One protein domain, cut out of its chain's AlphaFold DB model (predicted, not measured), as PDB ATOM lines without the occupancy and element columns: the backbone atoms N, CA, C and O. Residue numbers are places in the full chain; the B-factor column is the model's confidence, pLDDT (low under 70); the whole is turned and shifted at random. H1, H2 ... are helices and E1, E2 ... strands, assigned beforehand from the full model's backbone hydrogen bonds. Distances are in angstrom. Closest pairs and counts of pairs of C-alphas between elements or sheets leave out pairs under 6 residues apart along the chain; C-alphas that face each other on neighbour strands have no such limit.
ATOM      1  N   THR A 434       8.273   3.953 -64.132       98.50
ATOM      2  CA  THR A 434       8.685   5.249 -64.711       98.50
ATOM      3  C   THR A 434       7.817   5.649 -65.901       98.50
ATOM      4  O   THR A 434       7.340   6.780 -65.950       98.50
ATOM      5  N   ALA A 435       7.501   4.712 -66.799       98.50
ATOM      6  CA  ALA A 435       6.628   4.972 -67.942       98.50
ATOM      7  C   ALA A 435       5.194   5.378 -67.534       98.50
ATOM      8  O   ALA A 435       4.597   6.228 -68.189       98.50
ATOM      9  N   PHE A 436       4.653   4.827 -66.440       98.81
ATOM     10  CA  PHE A 436       3.331   5.196 -65.910       98.81
ATOM     11  C   PHE A 436       3.342   6.592 -65.270       98.81
ATOM     12  O   PHE A 436       2.443   7.395 -65.525       98.81
ATOM     13  N   ARG A 437       4.398   6.927 -64.512       98.38
ATOM     14  CA  ARG A 437       4.638   8.297 -64.019       98.38
ATOM     15  C   ARG A 437       4.735   9.292 -65.179       98.38
ATOM     16  O   ARG A 437       4.122  10.355 -65.115       98.38
ATOM     17  N   ASP A 438       5.482   8.946 -66.225       98.12
ATOM     18  CA  ASP A 438       5.789   9.837 -67.351       98.12
ATOM     19  C   ASP A 438       4.603   9.990 -68.324       98.12
ATOM     20  O   ASP A 438       4.450  11.043 -68.942       98.12
ATOM     21  N   ALA A 439       3.693   9.009 -68.370       98.31
ATOM     22  CA  ALA A 439       2.350   9.143 -68.950       98.31
ATOM     23  C   ALA A 439       1.392  10.011 -68.096       98.31
ATOM     24  O   ALA A 439       0.253  10.263 -68.491       98.31
ATOM     25  N   GLY A 440       1.836  10.481 -66.923       98.25
ATOM     26  CA  GLY A 440       1.068  11.313 -65.993       98.25
ATOM     27  C   GLY A 440       0.166  10.539 -65.027       98.25
ATOM     28  O   GLY A 440      -0.504  11.171 -64.205       98.25
ATOM     29  N   GLY A 441       0.157   9.204 -65.095       98.75
ATOM     30  CA  GLY A 441      -0.740   8.332 -64.340       98.75
ATOM     31  C   GLY A 441      -0.627   8.491 -62.820       98.75
ATOM     32  O   GLY A 441       0.438   8.817 -62.289       98.75
ATOM     33  N   LYS A 442      -1.742   8.270 -62.112       98.94
ATOM     34  CA  LYS A 442      -1.840   8.281 -60.643       98.94
ATOM     35  C   LYS A 442      -2.364   6.954 -60.116       98.94
ATOM     36  O   LYS A 442      -3.283   6.375 -60.686       98.94
ATOM     37  N   MET A 443      -1.809   6.478 -59.008       98.94
ATOM     38  CA  MET A 443      -2.198   5.220 -58.382       98.94
ATOM     39  C   MET A 443      -2.359   5.372 -56.870       98.94
ATOM     40  O   MET A 443      -1.480   5.892 -56.181       98.94
ATOM     41  N   ILE A 444      -3.475   4.866 -56.350       98.94
ATOM     42  CA  ILE A 444      -3.710   4.698 -54.917       98.94
ATOM     43  C   ILE A 444      -3.876   3.203 -54.644       98.94
ATOM     44  O   ILE A 444      -4.752   2.548 -55.211       98.94
ATOM     45  N   THR A 445      -3.051   2.671 -53.746       98.81
ATOM     46  CA  THR A 445      -3.254   1.363 -53.116       98.81
ATOM     47  C   THR A 445      -3.605   1.580 -51.656       98.81
ATOM     48  O   THR A 445      -2.962   2.377 -50.976       98.81
ATOM     49  N   TYR A 446      -4.561   0.813 -51.143       98.62
ATOM     50  CA  TYR A 446      -4.629   0.529 -49.714       98.62
ATOM     51  C   TYR A 446      -4.584  -0.984 -49.479       98.62
ATOM     52  O   TYR A 446      -4.961  -1.756 -50.363       98.62
ATOM     53  N   HIS A 447      -4.128  -1.417 -48.305       98.69
ATOM     54  CA  HIS A 447      -4.124  -2.831 -47.916       98.69
ATOM     55  C   HIS A 447      -4.577  -2.971 -46.462       98.69
ATOM     56  O   HIS A 447      -4.087  -2.250 -45.592       98.69
ATOM     57  N   GLY A 448      -5.515  -3.885 -46.205       98.06
ATOM     58  CA  GLY A 448      -5.914  -4.249 -44.848       98.06
ATOM     59  C   GLY A 448      -4.813  -5.032 -44.138       98.06
ATOM     60  O   GLY A 448      -4.198  -5.908 -44.738       98.06
ATOM     61  N   MET A 449      -4.526  -4.706 -42.882       97.06
ATOM     62  CA  MET A 449      -3.436  -5.336 -42.122       97.06
ATOM     63  C   MET A 449      -3.878  -6.641 -41.430       97.06
ATOM     64  O   MET A 449      -3.038  -7.501 -41.162       97.06
ATOM     65  N   ALA A 450      -5.196  -6.843 -41.295       97.06
ATOM     66  CA  ALA A 450      -5.857  -8.086 -40.894       97.06
ATOM     67  C   ALA A 450      -6.353  -8.911 -42.104       97.06
ATOM     68  O   ALA A 450      -7.272  -9.730 -41.981       97.06
ATOM     69  N   ASP A 451      -5.797  -8.676 -43.299       97.88
ATOM     70  CA  ASP A 451      -6.117  -9.434 -44.512       97.88
ATOM     71  C   ASP A 451      -5.736 -10.919 -44.334       97.88
ATOM     72  O   ASP A 451      -4.645 -11.252 -43.866       97.88
ATOM     73  N   MET A 452      -6.678 -11.813 -44.656       95.06
ATOM     74  CA  MET A 452      -6.561 -13.275 -44.541       95.06
ATOM     75  C   MET A 452      -6.361 -13.980 -45.892       95.06
ATOM     76  O   MET A 452      -6.175 -15.195 -45.948       95.06
ATOM     77  N   GLY A 453      -6.449 -13.239 -46.998       93.94
ATOM     78  CA  GLY A 453      -6.235 -13.732 -48.353       93.94
ATOM     79  C   GLY A 453      -4.860 -13.373 -48.908       93.94
ATOM     80  O   GLY A 453      -4.303 -14.168 -49.663       93.94
ATOM     81  N   ILE A 454      -4.324 -12.201 -48.549       97.50
ATOM     82  CA  ILE A 454      -3.092 -11.636 -49.113       97.50
ATOM     83  C   ILE A 454      -2.245 -10.969 -48.008       97.50
ATOM     84  O   ILE A 454      -2.749 -10.120 -47.278       97.50
ATOM     85  N   PRO A 455      -0.944 -11.293 -47.883       96.19
ATOM     86  CA  PRO A 455      -0.026 -10.612 -46.967       96.19
ATOM     87  C   PRO A 455       0.170  -9.119 -47.288       96.19
ATOM     88  O   PRO A 455       0.860  -8.773 -48.247       96.19
ATOM     89  N   PHE A 456      -0.339  -8.211 -46.445       97.25
ATOM     90  CA  PHE A 456      -0.223  -6.753 -46.659       97.25
ATOM     91  C   PHE A 456       1.221  -6.268 -46.885       97.25
ATOM     92  O   PHE A 456       1.476  -5.373 -47.699       97.25
ATOM     93  N   ARG A 457       2.188  -6.922 -46.222       97.25
ATOM     94  CA  ARG A 457       3.627  -6.640 -46.329       97.25
ATOM     95  C   ARG A 457       4.157  -6.749 -47.766       97.25
ATOM     96  O   ARG A 457       5.123  -6.063 -48.084       97.25
ATOM     97  N   GLN A 458       3.510  -7.508 -48.659       97.56
ATOM     98  CA  GLN A 458       3.920  -7.574 -50.066       97.56
ATOM     99  C   GLN A 458       3.643  -6.269 -50.832       97.56
ATOM    100  O   GLN A 458       4.427  -5.883 -51.693       97.56
ATOM    101  N   SER A 459       2.571  -5.539 -50.500       98.62
ATOM    102  CA  SER A 459       2.312  -4.217 -51.095       98.62
ATOM    103  C   SER A 459       3.252  -3.153 -50.544       98.62
ATOM    104  O   SER A 459       3.690  -2.281 -51.290       98.62
ATOM    105  N   ARG A 460       3.619  -3.260 -49.261       98.19
ATOM    106  CA  ARG A 460       4.678  -2.444 -48.659       98.19
ATOM    107  C   ARG A 460       6.020  -2.676 -49.352       98.19
ATOM    108  O   ARG A 460       6.683  -1.711 -49.718       98.19
ATOM    109  N   HIS A 461       6.393  -3.936 -49.567       98.50
ATOM    110  CA  HIS A 461       7.608  -4.315 -50.282       98.50
ATOM    111  C   HIS A 461       7.616  -3.769 -51.718       98.50
ATOM    112  O   HIS A 461       8.552  -3.061 -52.079       98.50
ATOM    113  N   TYR A 462       6.532  -3.946 -52.480       98.81
ATOM    114  CA  TYR A 462       6.404  -3.363 -53.822       98.81
ATOM    115  C   TYR A 462       6.568  -1.838 -53.825       98.81
ATOM    116  O   TYR A 462       7.304  -1.288 -54.642       98.81
ATOM    117  N   TYR A 463       5.947  -1.136 -52.870       98.75
ATOM    118  CA  TYR A 463       6.113   0.312 -52.734       98.75
ATOM    119  C   TYR A 463       7.569   0.710 -52.435       98.75
ATOM    120  O   TYR A 463       8.055   1.707 -52.967       98.75
ATOM    121  N   GLN A 464       8.287  -0.073 -51.622       98.44
ATOM    122  CA  GLN A 464       9.714   0.133 -51.351       98.44
ATOM    123  C   GLN A 464      10.577  -0.094 -52.603       98.44
ATOM    124  O   GLN A 464      11.467   0.714 -52.864       98.44
ATOM    125  N   GLU A 465      10.304  -1.131 -53.402       98.69
ATOM    126  CA  GLU A 465      11.024  -1.390 -54.657       98.69
ATOM    127  C   GLU A 465      10.781  -0.279 -55.695       98.69
ATOM    128  O   GLU A 465      11.739   0.272 -56.245       98.69
ATOM    129  N   VAL A 466       9.521   0.137 -55.896       98.75
ATOM    130  CA  VAL A 466       9.174   1.284 -56.761       98.75
ATOM    131  C   VAL A 466       9.870   2.559 -56.264       98.75
ATOM    132  O   VAL A 466      10.441   3.303 -57.061       98.75
ATOM    133  N   SER A 467       9.882   2.798 -54.947       98.06
ATOM    134  CA  SER A 467      10.544   3.957 -54.333       98.06
ATOM    135  C   SER A 467      12.072   3.935 -54.455       98.06
ATOM    136  O   SER A 467      12.688   4.999 -54.374       98.06
ATOM    137  N   ALA A 468      12.692   2.762 -54.617       98.19
ATOM    138  CA  ALA A 468      14.136   2.629 -54.806       98.19
ATOM    139  C   ALA A 468      14.567   2.981 -56.241       98.19
ATOM    140  O   ALA A 468      15.645   3.543 -56.434       98.19
ATOM    141  N   ILE A 469      13.714   2.700 -57.235       98.00
ATOM    142  CA  ILE A 469      13.909   3.120 -58.634       98.00
ATOM    143  C   ILE A 469      13.504   4.587 -58.822       98.00
ATOM    144  O   ILE A 469      14.197   5.345 -59.500       98.00
ATOM    145  N   THR A 470      12.392   4.998 -58.209       95.75
ATOM    146  CA  THR A 470      11.789   6.324 -58.377       95.75
ATOM    147  C   THR A 470      11.601   7.019 -57.021       95.75
ATOM    148  O   THR A 470      10.538   6.905 -56.411       95.75
ATOM    149  N   PRO A 471      12.602   7.779 -56.528       92.81
ATOM    150  CA  PRO A 471      12.544   8.420 -55.207       92.81
ATOM    151  C   PRO A 471      11.393   9.420 -55.019       92.81
ATOM    152  O   PRO A 471      11.004   9.717 -53.889       92.81
ATOM    153  N   ASP A 472      10.828   9.939 -56.112       93.44
ATOM    154  CA  ASP A 472       9.686  10.853 -56.103       93.44
ATOM    155  C   ASP A 472       8.319  10.135 -56.181       93.44
ATOM    156  O   ASP A 472       7.300  10.768 -56.445       93.44
ATOM    157  N   VAL A 473       8.281   8.824 -55.891       97.62
ATOM    158  CA  VAL A 473       7.097   7.935 -55.926       97.62
ATOM    159  C   VAL A 473       5.795   8.582 -55.434       97.62
ATOM    160  O   VAL A 473       4.770   8.488 -56.103       97.62
ATOM    161  N   HIS A 474       5.845   9.348 -54.344       96.56
ATOM    162  CA  HIS A 474       4.711  10.041 -53.723       96.56
ATOM    163  C   HIS A 474       3.992  11.081 -54.618       96.56
ATOM    164  O   HIS A 474       2.902  11.547 -54.253       96.56
ATOM    165  N   ASN A 475       4.571  11.441 -55.772       97.12
ATOM    166  CA  ASN A 475       3.989  12.296 -56.817       97.12
ATOM    167  C   ASN A 475       3.056  11.552 -57.790       97.12
ATOM    168  O   ASN A 475       2.319  12.193 -58.552       97.12
ATOM    169  N   PHE A 476       3.075  10.215 -57.792       98.69
ATOM    170  CA  PHE A 476       2.251   9.407 -58.696       98.69
ATOM    171  C   PHE A 476       1.707   8.103 -58.095       98.69
ATOM    172  O   PHE A 476       0.683   7.622 -58.565       98.69
ATOM    173  N   TYR A 477       2.320   7.549 -57.051       98.81
ATOM    174  CA  TYR A 477       1.850   6.357 -56.347       98.81
ATOM    175  C   TYR A 477       1.828   6.604 -54.833       98.81
ATOM    176  O   TYR A 477       2.792   7.113 -54.264       98.81
ATOM    177  N   ARG A 478       0.717   6.263 -54.169       98.75
ATOM    178  CA  ARG A 478       0.587   6.267 -52.700       98.75
ATOM    179  C   ARG A 478       0.016   4.941 -52.205       98.75
ATOM    180  O   ARG A 478      -0.985   4.457 -52.731       98.75
ATOM    181  N   LEU A 479       0.657   4.388 -51.178       98.75
ATOM    182  CA  LEU A 479       0.199   3.234 -50.408       98.75
ATOM    183  C   LEU A 479      -0.368   3.713 -49.065       98.75
ATOM    184  O   LEU A 479       0.256   4.536 -48.404       98.75
ATOM    185  N   PHE A 480      -1.499   3.157 -48.639       98.62
ATOM    186  CA  PHE A 480      -2.085   3.353 -47.312       98.62
ATOM    187  C   PHE A 480      -2.261   1.993 -46.618       98.62
ATOM    188  O   PHE A 480      -2.889   1.087 -47.164       98.62
ATOM    189  N   GLU A 481      -1.707   1.825 -45.420       97.56
ATOM    190  CA  GLU A 481      -1.909   0.611 -44.613       97.56
ATOM    191  C   GLU A 481      -3.127   0.825 -43.693       97.56
ATOM    192  O   GLU A 481      -3.281   1.911 -43.131       97.56
ATOM    193  N   ALA A 482      -4.026  -0.161 -43.593       97.12
ATOM    194  CA  ALA A 482      -5.309  -0.046 -42.893       97.12
ATOM    195  C   ALA A 482      -5.424  -1.063 -41.730       97.12
ATOM    196  O   ALA A 482      -5.766  -2.226 -41.975       97.12
ATOM    197  N   PRO A 483      -5.168  -0.642 -40.473       95.94
ATOM    198  CA  PRO A 483      -5.251  -1.502 -39.287       95.94
ATOM    199  C   PRO A 483      -6.657  -2.072 -39.072       95.94
ATOM    200  O   PRO A 483      -7.653  -1.369 -39.258       95.94
ATOM    201  N   GLY A 484      -6.739  -3.350 -38.701       95.75
ATOM    202  CA  GLY A 484      -7.959  -4.123 -38.449       95.75
ATOM    203  C   GLY A 484      -8.865  -4.382 -39.652       95.75
ATOM    204  O   GLY A 484      -9.908  -5.023 -39.490       95.75
ATOM    205  N   LEU A 485      -8.526  -3.863 -40.835       97.38
ATOM    206  CA  LEU A 485      -9.284  -4.082 -42.064       97.38
ATOM    207  C   LEU A 485      -8.905  -5.448 -42.656       97.38
ATOM    208  O   LEU A 485      -7.725  -5.767 -42.806       97.38
ATOM    209  N   SER A 486      -9.911  -6.252 -42.989       96.88
ATOM    210  CA  SER A 486      -9.759  -7.573 -43.609       96.88
ATOM    211  C   SER A 486      -9.643  -7.490 -45.141       96.88
ATOM    212  O   SER A 486      -9.502  -6.408 -45.714       96.88
ATOM    213  N   HIS A 487      -9.682  -8.641 -45.828       97.12
ATOM    214  CA  HIS A 487      -9.482  -8.709 -47.275       97.12
ATOM    215  C   HIS A 487     -10.491  -7.856 -48.053       97.12
ATOM    216  O   HIS A 487     -11.684  -8.164 -48.102       97.12
ATOM    217  N   CYS A 488      -9.992  -6.787 -48.681       96.81
ATOM    218  CA  CYS A 488     -10.740  -5.713 -49.347       96.81
ATOM    219  C   CYS A 488     -11.669  -4.876 -48.452       96.81
ATOM    220  O   CYS A 488     -11.657  -3.646 -48.565       96.81
ATOM    221  N   THR A 489     -12.494  -5.525 -47.626       95.25
ATOM    222  CA  THR A 489     -13.530  -4.909 -46.787       95.25
ATOM    223  C   THR A 489     -13.775  -5.715 -45.508       95.25
ATOM    224  O   THR A 489     -13.466  -6.906 -45.454       95.25
ATOM    225  N   GLY A 490     -14.398  -5.092 -44.506       93.31
ATOM    226  CA  GLY A 490     -14.771  -5.758 -43.252       93.31
ATOM    227  C   GLY A 490     -13.601  -5.929 -42.279       93.31
ATOM    228  O   GLY A 490     -12.557  -5.304 -42.433       93.31
ATOM    229  N   GLY A 491     -13.787  -6.757 -41.251       93.44
ATOM    230  CA  GLY A 491     -12.929  -6.748 -40.062       93.44
ATOM    231  C   GLY A 491     -13.424  -5.740 -39.018       93.44
ATOM    232  O   GLY A 491     -14.582  -5.321 -39.056       93.44
ATOM    233  N   ILE A 492     -12.559  -5.380 -38.069       94.06
ATOM    234  CA  ILE A 492     -12.861  -4.433 -36.973       94.06
ATOM    235  C   ILE A 492     -12.351  -3.008 -37.249       94.06
ATOM    236  O   ILE A 492     -12.810  -2.045 -36.631       94.06
ATOM    237  N   GLY A 493     -11.429  -2.882 -38.207       93.75
ATOM    238  CA  GLY A 493     -10.875  -1.625 -38.695       93.75
ATOM    239  C   GLY A 493     -11.823  -0.829 -39.594       93.75
ATOM    240  O   GLY A 493     -12.982  -1.186 -39.811       93.75
ATOM    241  N   GLY A 494     -11.320   0.290 -40.115       94.38
ATOM    242  CA  GLY A 494     -12.105   1.224 -40.924       94.38
ATOM    243  C   GLY A 494     -11.986   1.013 -42.435       94.38
ATOM    244  O   GLY A 494     -10.892   0.795 -42.951       94.38
ATOM    245  N   GLN A 495     -13.097   1.163 -43.163       96.56
ATOM    246  CA  GLN A 495     -13.117   1.158 -44.629       96.56
ATOM    247  C   GLN A 495     -12.750   2.545 -45.191       96.56
ATOM    248  O   GLN A 495     -13.457   3.514 -44.885       96.56
ATOM    249  N   PRO A 496     -11.735   2.669 -46.069       96.81
ATOM    250  CA  PRO A 496     -11.408   3.919 -46.755       96.81
ATOM    251  C   PRO A 496     -12.340   4.173 -47.959       96.81
ATOM    252  O   PRO A 496     -11.945   4.094 -49.120       96.81
ATOM    253  N   MET A 497     -13.607   4.498 -47.688       95.12
ATOM    254  CA  MET A 497     -14.687   4.621 -48.691       95.12
ATOM    255  C   MET A 497     -14.525   5.760 -49.727       95.12
ATOM    256  O   MET A 497     -15.347   5.876 -50.631       95.12
ATOM    257  N   LYS A 498     -13.504   6.620 -49.610       96.50
ATOM    258  CA  LYS A 498     -13.261   7.774 -50.505       96.50
ATOM    259  C   LYS A 498     -12.044   7.617 -51.433       96.50
ATOM    260  O   LYS A 498     -11.623   8.587 -52.057       96.50
ATOM    261  N   VAL A 499     -11.475   6.412 -51.554       98.38
ATOM    262  CA  VAL A 499     -10.272   6.152 -52.377       98.38
ATOM    263  C   VAL A 499     -10.440   6.605 -53.830       98.38
ATOM    264  O   VAL A 499      -9.538   7.237 -54.372       98.38
ATOM    265  N   PHE A 500     -11.579   6.312 -54.466       98.31
ATOM    266  CA  PHE A 500     -11.789   6.677 -55.870       98.31
ATOM    267  C   PHE A 500     -12.083   8.174 -56.075       98.31
ATOM    268  O   PHE A 500     -11.619   8.761 -57.047       98.31
ATOM    269  N   GLU A 501     -12.776   8.818 -55.133       98.00
ATOM    270  CA  GLU A 501     -12.992  10.277 -55.117       98.00
ATOM    271  C   GLU A 501     -11.646  11.021 -55.056       98.00
ATOM    272  O   GLU A 501     -11.334  11.834 -55.926       98.00
ATOM    273  N   ALA A 502     -10.784  10.631 -54.111       98.69
ATOM    274  CA  ALA A 502      -9.436  11.178 -53.962       98.69
ATOM    275  C   ALA A 502      -8.505  10.883 -55.157       98.69
ATOM    276  O   ALA A 502      -7.558  11.630 -55.407       98.69
ATOM    277  N   LEU A 503      -8.752   9.802 -55.905       98.88
ATOM    278  CA  LEU A 503      -8.019   9.489 -57.133       98.88
ATOM    279  C   LEU A 503      -8.391  10.449 -58.272       98.88
ATOM    280  O   LEU A 503      -7.501  10.922 -58.975       98.88
ATOM    281  N   VAL A 504      -9.682  10.747 -58.443       98.81
ATOM    282  CA  VAL A 504     -10.179  11.692 -59.458       98.81
ATOM    283  C   VAL A 504      -9.670  13.107 -59.164       98.81
ATOM    284  O   VAL A 504      -9.129  13.758 -60.056       98.81
ATOM    285  N   ASP A 505      -9.726  13.548 -57.904       98.69
ATOM    286  CA  ASP A 505      -9.166  14.841 -57.482       98.69
ATOM    287  C   ASP A 505      -7.649  14.941 -57.731       98.69
ATOM    288  O   ASP A 505      -7.145  15.999 -58.128       98.69
ATOM    289  N   TRP A 506      -6.905  13.841 -57.570       98.81
ATOM    290  CA  TRP A 506      -5.468  13.810 -57.856       98.81
ATOM    291  C   TRP A 506      -5.158  13.840 -59.361       98.81
ATOM    292  O   TRP A 506      -4.215  14.519 -59.771       98.81
ATOM    293  N   VAL A 507      -5.943  13.145 -60.188       98.88
ATOM    294  CA  VAL A 507      -5.763  13.102 -61.651       98.88
ATOM    295  C   VAL A 507      -6.179  14.413 -62.321       98.88
ATOM    296  O   VAL A 507      -5.451  14.916 -63.174       98.88
ATOM    297  N   GLU A 508      -7.331  14.974 -61.950       98.56
ATOM    298  CA  GLU A 508      -7.958  16.085 -62.687       98.56
ATOM    299  C   GLU A 508      -7.660  17.457 -62.068       98.56
ATOM    300  O   GLU A 508      -7.526  18.439 -62.798       98.56
ATOM    301  N   SER A 509      -7.496  17.524 -60.741       98.25
ATOM    302  CA  SER A 509      -7.192  18.768 -60.008       98.25
ATOM    303  C   SER A 509      -5.773  18.810 -59.423       98.25
ATOM    304  O   SER A 509      -5.378  19.823 -58.845       98.25
ATOM    305  N   GLY A 510      -4.989  17.731 -59.546       98.00
ATOM    306  CA  GLY A 510      -3.641  17.626 -58.971       98.00
ATOM    307  C   GLY A 510      -3.603  17.457 -57.444       98.00
ATOM    308  O   GLY A 510      -2.521  17.480 -56.854       98.00
ATOM    309  N   VAL A 511      -4.754  17.284 -56.785       98.31
ATOM    310  CA  VAL A 511      -4.875  17.259 -55.319       98.31
ATOM    311  C   VAL A 511      -4.592  15.853 -54.789       98.31
ATOM    312  O   VAL A 511      -5.476  15.012 -54.672       98.31
ATOM    313  N   ALA A 512      -3.327  15.586 -54.469       97.75
ATOM    314  CA  ALA A 512      -2.901  14.293 -53.939       97.75
ATOM    315  C   ALA A 512      -3.379  14.078 -52.483       97.75
ATOM    316  O   ALA A 512      -3.069  14.920 -51.632       97.75
ATOM    317  N   PRO A 513      -4.042  12.954 -52.137       97.25
ATOM    318  CA  PRO A 513      -4.569  12.734 -50.789       97.25
ATOM    319  C   PRO A 513      -3.454  12.667 -49.744       97.25
ATOM    320  O   PRO A 513      -2.574  11.804 -49.806       97.25
ATOM    321  N   ALA A 514      -3.483  13.598 -48.788       96.06
ATOM    322  CA  ALA A 514      -2.538  13.656 -47.669       96.06
ATOM    323  C   ALA A 514      -2.833  12.599 -46.589       96.06
ATOM    324  O   ALA A 514      -1.915  12.142 -45.920       96.06
ATOM    325  N   THR A 515      -4.099  12.197 -46.462       96.88
ATOM    326  CA  THR A 515      -4.619  11.106 -45.625       96.88
ATOM    327  C   THR A 515      -5.847  10.498 -46.313       96.88
ATOM    328  O   THR A 515      -6.365  11.079 -47.270       96.88
ATOM    329  N   LEU A 516      -6.341   9.362 -45.818       97.38
ATOM    330  CA  LEU A 516      -7.671   8.837 -46.150       97.38
ATOM    331  C   LEU A 516      -8.466   8.562 -44.867       97.38
ATOM    332  O   LEU A 516      -7.935   7.968 -43.930       97.38
ATOM    333  N   ASP A 517      -9.740   8.953 -44.844       96.00
ATOM    334  CA  ASP A 517     -10.664   8.633 -43.751       96.00
ATOM    335  C   ASP A 517     -11.100   7.165 -43.847       96.00
ATOM    336  O   ASP A 517     -11.674   6.753 -44.859       96.00
ATOM    337  N   ALA A 518     -10.865   6.385 -42.793       96.19
ATOM    338  CA  ALA A 518     -11.242   4.979 -42.696       96.19
ATOM    339  C   ALA A 518     -12.255   4.768 -41.561       96.19
ATOM    340  O   ALA A 518     -11.905   4.866 -40.385       96.19
ATOM    341  N   THR A 519     -13.508   4.453 -41.902       94.75
ATOM    342  CA  THR A 519     -14.621   4.370 -40.933       94.75
ATOM    343  C   THR A 519     -15.070   2.929 -40.707       94.75
ATOM    344  O   THR A 519     -15.332   2.213 -41.672       94.75
ATOM    345  N   ASN A 520     -15.144   2.488 -39.448       92.75
ATOM    346  CA  ASN A 520     -15.533   1.119 -39.083       92.75
ATOM    347  C   ASN A 520     -17.055   0.951 -38.902       92.75
ATOM    348  O   ASN A 520     -17.825   1.913 -38.940       92.75
ATOM    349  N   ALA A 521     -17.503  -0.286 -38.654       89.25
ATOM    350  CA  ALA A 521     -18.921  -0.614 -38.457       89.25
ATOM    351  C   ALA A 521     -19.572   0.044 -37.216       89.25
ATOM    352  O   ALA A 521     -20.798   0.085 -37.123       89.25
ATOM    353  N   ALA A 522     -18.779   0.583 -36.284       89.75
ATOM    354  CA  ALA A 522     -19.242   1.358 -35.131       89.75
ATOM    355  C   ALA A 522     -19.294   2.881 -35.404       89.75
ATOM    356  O   ALA A 522     -19.498   3.664 -34.477       89.75
ATOM    357  N   ASN A 523     -19.119   3.308 -36.664       89.56
ATOM    358  CA  ASN A 523     -18.983   4.706 -37.094       89.56
ATOM    359  C   ASN A 523     -17.811   5.459 -36.433       89.56
ATOM    360  O   ASN A 523     -17.853   6.681 -36.289       89.56
ATOM    361  N   GLN A 524     -16.751   4.746 -36.042       88.62
ATOM    362  CA  GLN A 524     -15.492   5.347 -35.601       88.62
ATOM    363  C   GLN A 524     -14.581   5.538 -36.820       88.62
ATOM    364  O   GLN A 524     -14.385   4.598 -37.592       88.62
ATOM    365  N   THR A 525     -14.021   6.736 -36.993       89.88
ATOM    366  CA  THR A 525     -13.128   7.067 -38.116       89.88
ATOM    367  C   THR A 525     -11.684   7.188 -37.639       89.88
ATOM    368  O   THR A 525     -11.380   8.007 -36.773       89.88
ATOM    369  N   ASN A 526     -10.794   6.395 -38.234       88.69
ATOM    370  CA  ASN A 526      -9.344   6.525 -38.115       88.69
ATOM    371  C   ASN A 526      -8.776   7.195 -39.382       88.69
ATOM    372  O   ASN A 526      -9.337   7.055 -40.469       88.69
ATOM    373  N   LEU A 527      -7.654   7.909 -39.257       92.19
ATOM    374  CA  LEU A 527      -6.937   8.496 -40.397       92.19
ATOM    375  C   LEU A 527      -5.839   7.546 -40.877       92.19
ATOM    376  O   LEU A 527      -4.908   7.249 -40.127       92.19
ATOM    377  N   LEU A 528      -5.906   7.121 -42.138       95.69
ATOM    378  CA  LEU A 528      -4.813   6.403 -42.788       95.69
ATOM    379  C   LEU A 528      -3.797   7.412 -43.327       95.69
ATOM    380  O   LEU A 528      -4.156   8.339 -44.059       95.69
ATOM    381  N   CYS A 529      -2.527   7.211 -42.994       95.38
ATOM    382  CA  CYS A 529      -1.416   8.016 -43.498       95.38
ATOM    383  C   CYS A 529      -0.756   7.328 -44.711       95.38
ATOM    384  O   CYS A 529      -0.772   6.097 -44.791       95.38
ATOM    385  N   PRO A 530      -0.175   8.085 -45.660       96.81
ATOM    386  CA  PRO A 530       0.530   7.511 -46.797       96.81
ATOM    387  C   PRO A 530       1.868   6.919 -46.337       96.81
ATOM    388  O   PRO A 530       2.713   7.620 -45.777       96.81
ATOM    389  N   TYR A 531       2.080   5.630 -46.594       96.00
ATOM    390  CA  TYR A 531       3.301   4.913 -46.236       96.00
ATOM    391  C   TYR A 531       4.553   5.642 -46.784       96.00
ATOM    392  O   TYR A 531       4.567   6.032 -47.956       96.00
ATOM    393  N   PRO A 532       5.622   5.833 -45.981       93.12
ATOM    394  CA  PRO A 532       5.878   5.239 -44.664       93.12
ATOM    395  C   PRO A 532       5.413   6.077 -43.458       93.12
ATOM    396  O   PRO A 532       5.863   5.820 -42.343       93.12
ATOM    397  N   GLN A 533       4.564   7.093 -43.644       91.62
ATOM    398  CA  GLN A 533       4.001   7.837 -42.515       91.62
ATOM    399  C   GLN A 533       2.985   6.993 -41.742       91.62
ATOM    400  O   GLN A 533       2.274   6.171 -42.321       91.62
ATOM    401  N   ARG A 534       2.887   7.234 -40.432       82.88
ATOM    402  CA  ARG A 534       1.926   6.574 -39.537       82.88
ATOM    403  C   ARG A 534       1.108   7.587 -38.752       82.88
ATOM    404  O   ARG A 534       1.569   8.695 -38.473       82.88
ATOM    405  N   ALA A 535      -0.098   7.163 -38.399       80.56
ATOM    406  CA  ALA A 535      -0.975   7.836 -37.459       80.56
ATOM    407  C   ALA A 535      -0.555   7.463 -36.032       80.56
ATOM    408  O   ALA A 535      -0.720   6.311 -35.648       80.56
ATOM    409  N   LEU A 536      -0.037   8.421 -35.254       72.88
ATOM    410  CA  LEU A 536       0.168   8.255 -33.808       72.88
ATOM    411  C   LEU A 536      -0.777   9.173 -33.021       72.88
ATOM    412  O   LEU A 536      -1.144  10.259 -33.488       72.88
ATOM    413  N   VAL A 537      -1.129   8.760 -31.803       69.31
ATOM    414  CA  VAL A 537      -1.901   9.578 -30.851       69.31
ATOM    415  C   VAL A 537      -1.001  10.658 -30.243       69.31
ATOM    416  O   VAL A 537       0.018  10.361 -29.616       69.31
ATOM    417  N   ALA A 538      -1.373  11.934 -30.378       57.84
ATOM    418  CA  ALA A 538      -0.646  13.019 -29.726       57.84
ATOM    419  C   ALA A 538      -0.919  13.046 -28.208       57.84
ATOM    420  O   ALA A 538      -1.997  13.442 -27.765       57.84
ATOM    421  N   ASN A 539       0.089  12.695 -27.401       47.69
ATOM    422  CA  ASN A 539       0.064  12.781 -25.932       47.69
ATOM    423  C   ASN A 539       0.091  14.243 -25.430       47.69
ATOM    424  O   ASN A 539       1.075  14.712 -24.850       47.69
TER     425      ASN A 539
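Overview. This is residues 434 to 539 of the 793 residues of the protein "Carboxylic ester hydrolase" of Leptosphaeria maculans (strain JN3 / isolate v23.1.3 / race Av1-4-5-6-7-8) (UniProt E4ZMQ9). Two parallel strands, E1 and E2, lie side by side in the middle of a compact body, with helix H2 packed along one side and helix H3 on the other. The hairpin of E3 and E4 packs beside E2, the short H1 sits at the far end near the start of E1, and the last residues, 538 and 539, stick out past E5. The printed part has 106 residues, with three named helices and five named strands in the order H1, E1, H2, E2, H3, E3, E4, E5. E1 and E2 make one parallel sheet, E3 and E4 one antiparallel sheet, and the class is mixed, helices and strands. The radius of gyration of the C-alphas is 14.0 A, compact, and the spans are 41 by 31 by 29 A.

Arrangement. Begin at H1, residues 434 to 438; its closest C-alpha pair with E1, residues 442 to 448, is Phe 436 and Lys 442, 8.0 A apart. E1, H2, residues 457 to 469, and E2, residues 477 to 482, form a strand-helix-strand unit, two parallel neighbour strands with a helix between them in the chain, and its crossover is right-handed. Between E1 and E2, at 16 degrees, look for N 445 and O 478 at 2.9 A and N 480 and O 445 at 2.9 A. The closest C-alphas of H2 and E2 are those of Tyr 463 and Leu 479, 7.0 A apart. H3, residues 499 to 508, has 6 pairs of C-alphas within 8 A of E1, the closest being Lys 442 and Val 507 at 6.3 A; H2 and H3 are apart. In the hairpin of E3, residues 516 to 519, and E4, residues 525 to 528, antiparallel at 148 degrees, N 528 and O 516 are 2.8 A apart. The closest C-alphas of E2 and E4 are those of Phe 480 and Leu 528, 6.1 A apart. E5, residues 534 to 537, pairs with no named strand; its closest C-alpha pair with E4 is Leu 527 and Ala 535, 6.7 A. In H1, H2 and H3 every O i to N i+4 pair is within hydrogen-bond range.

Along the chain. Find C-alpha 434 at (8.685, 5.249, -64.711), where H1 begins. E1 runs 20.6 A from C-alpha 442 at (-1.840, 8.281, -60.643), H2 18.8 A, E2 16.5 A and H3 14.5 A. E5 ends at C-alpha 537, (-1.901, 9.578, -30.851).

Size, cuts and confidence. The two farthest C-alphas, of Ala 439 and Asn 539, are 43.2 A apart. The printed part has no cut, and the link from E2 to H3, 16 residues, is long. Mean pLDDT of the printed part is 95.0, and residues 537 to 539 are under 70.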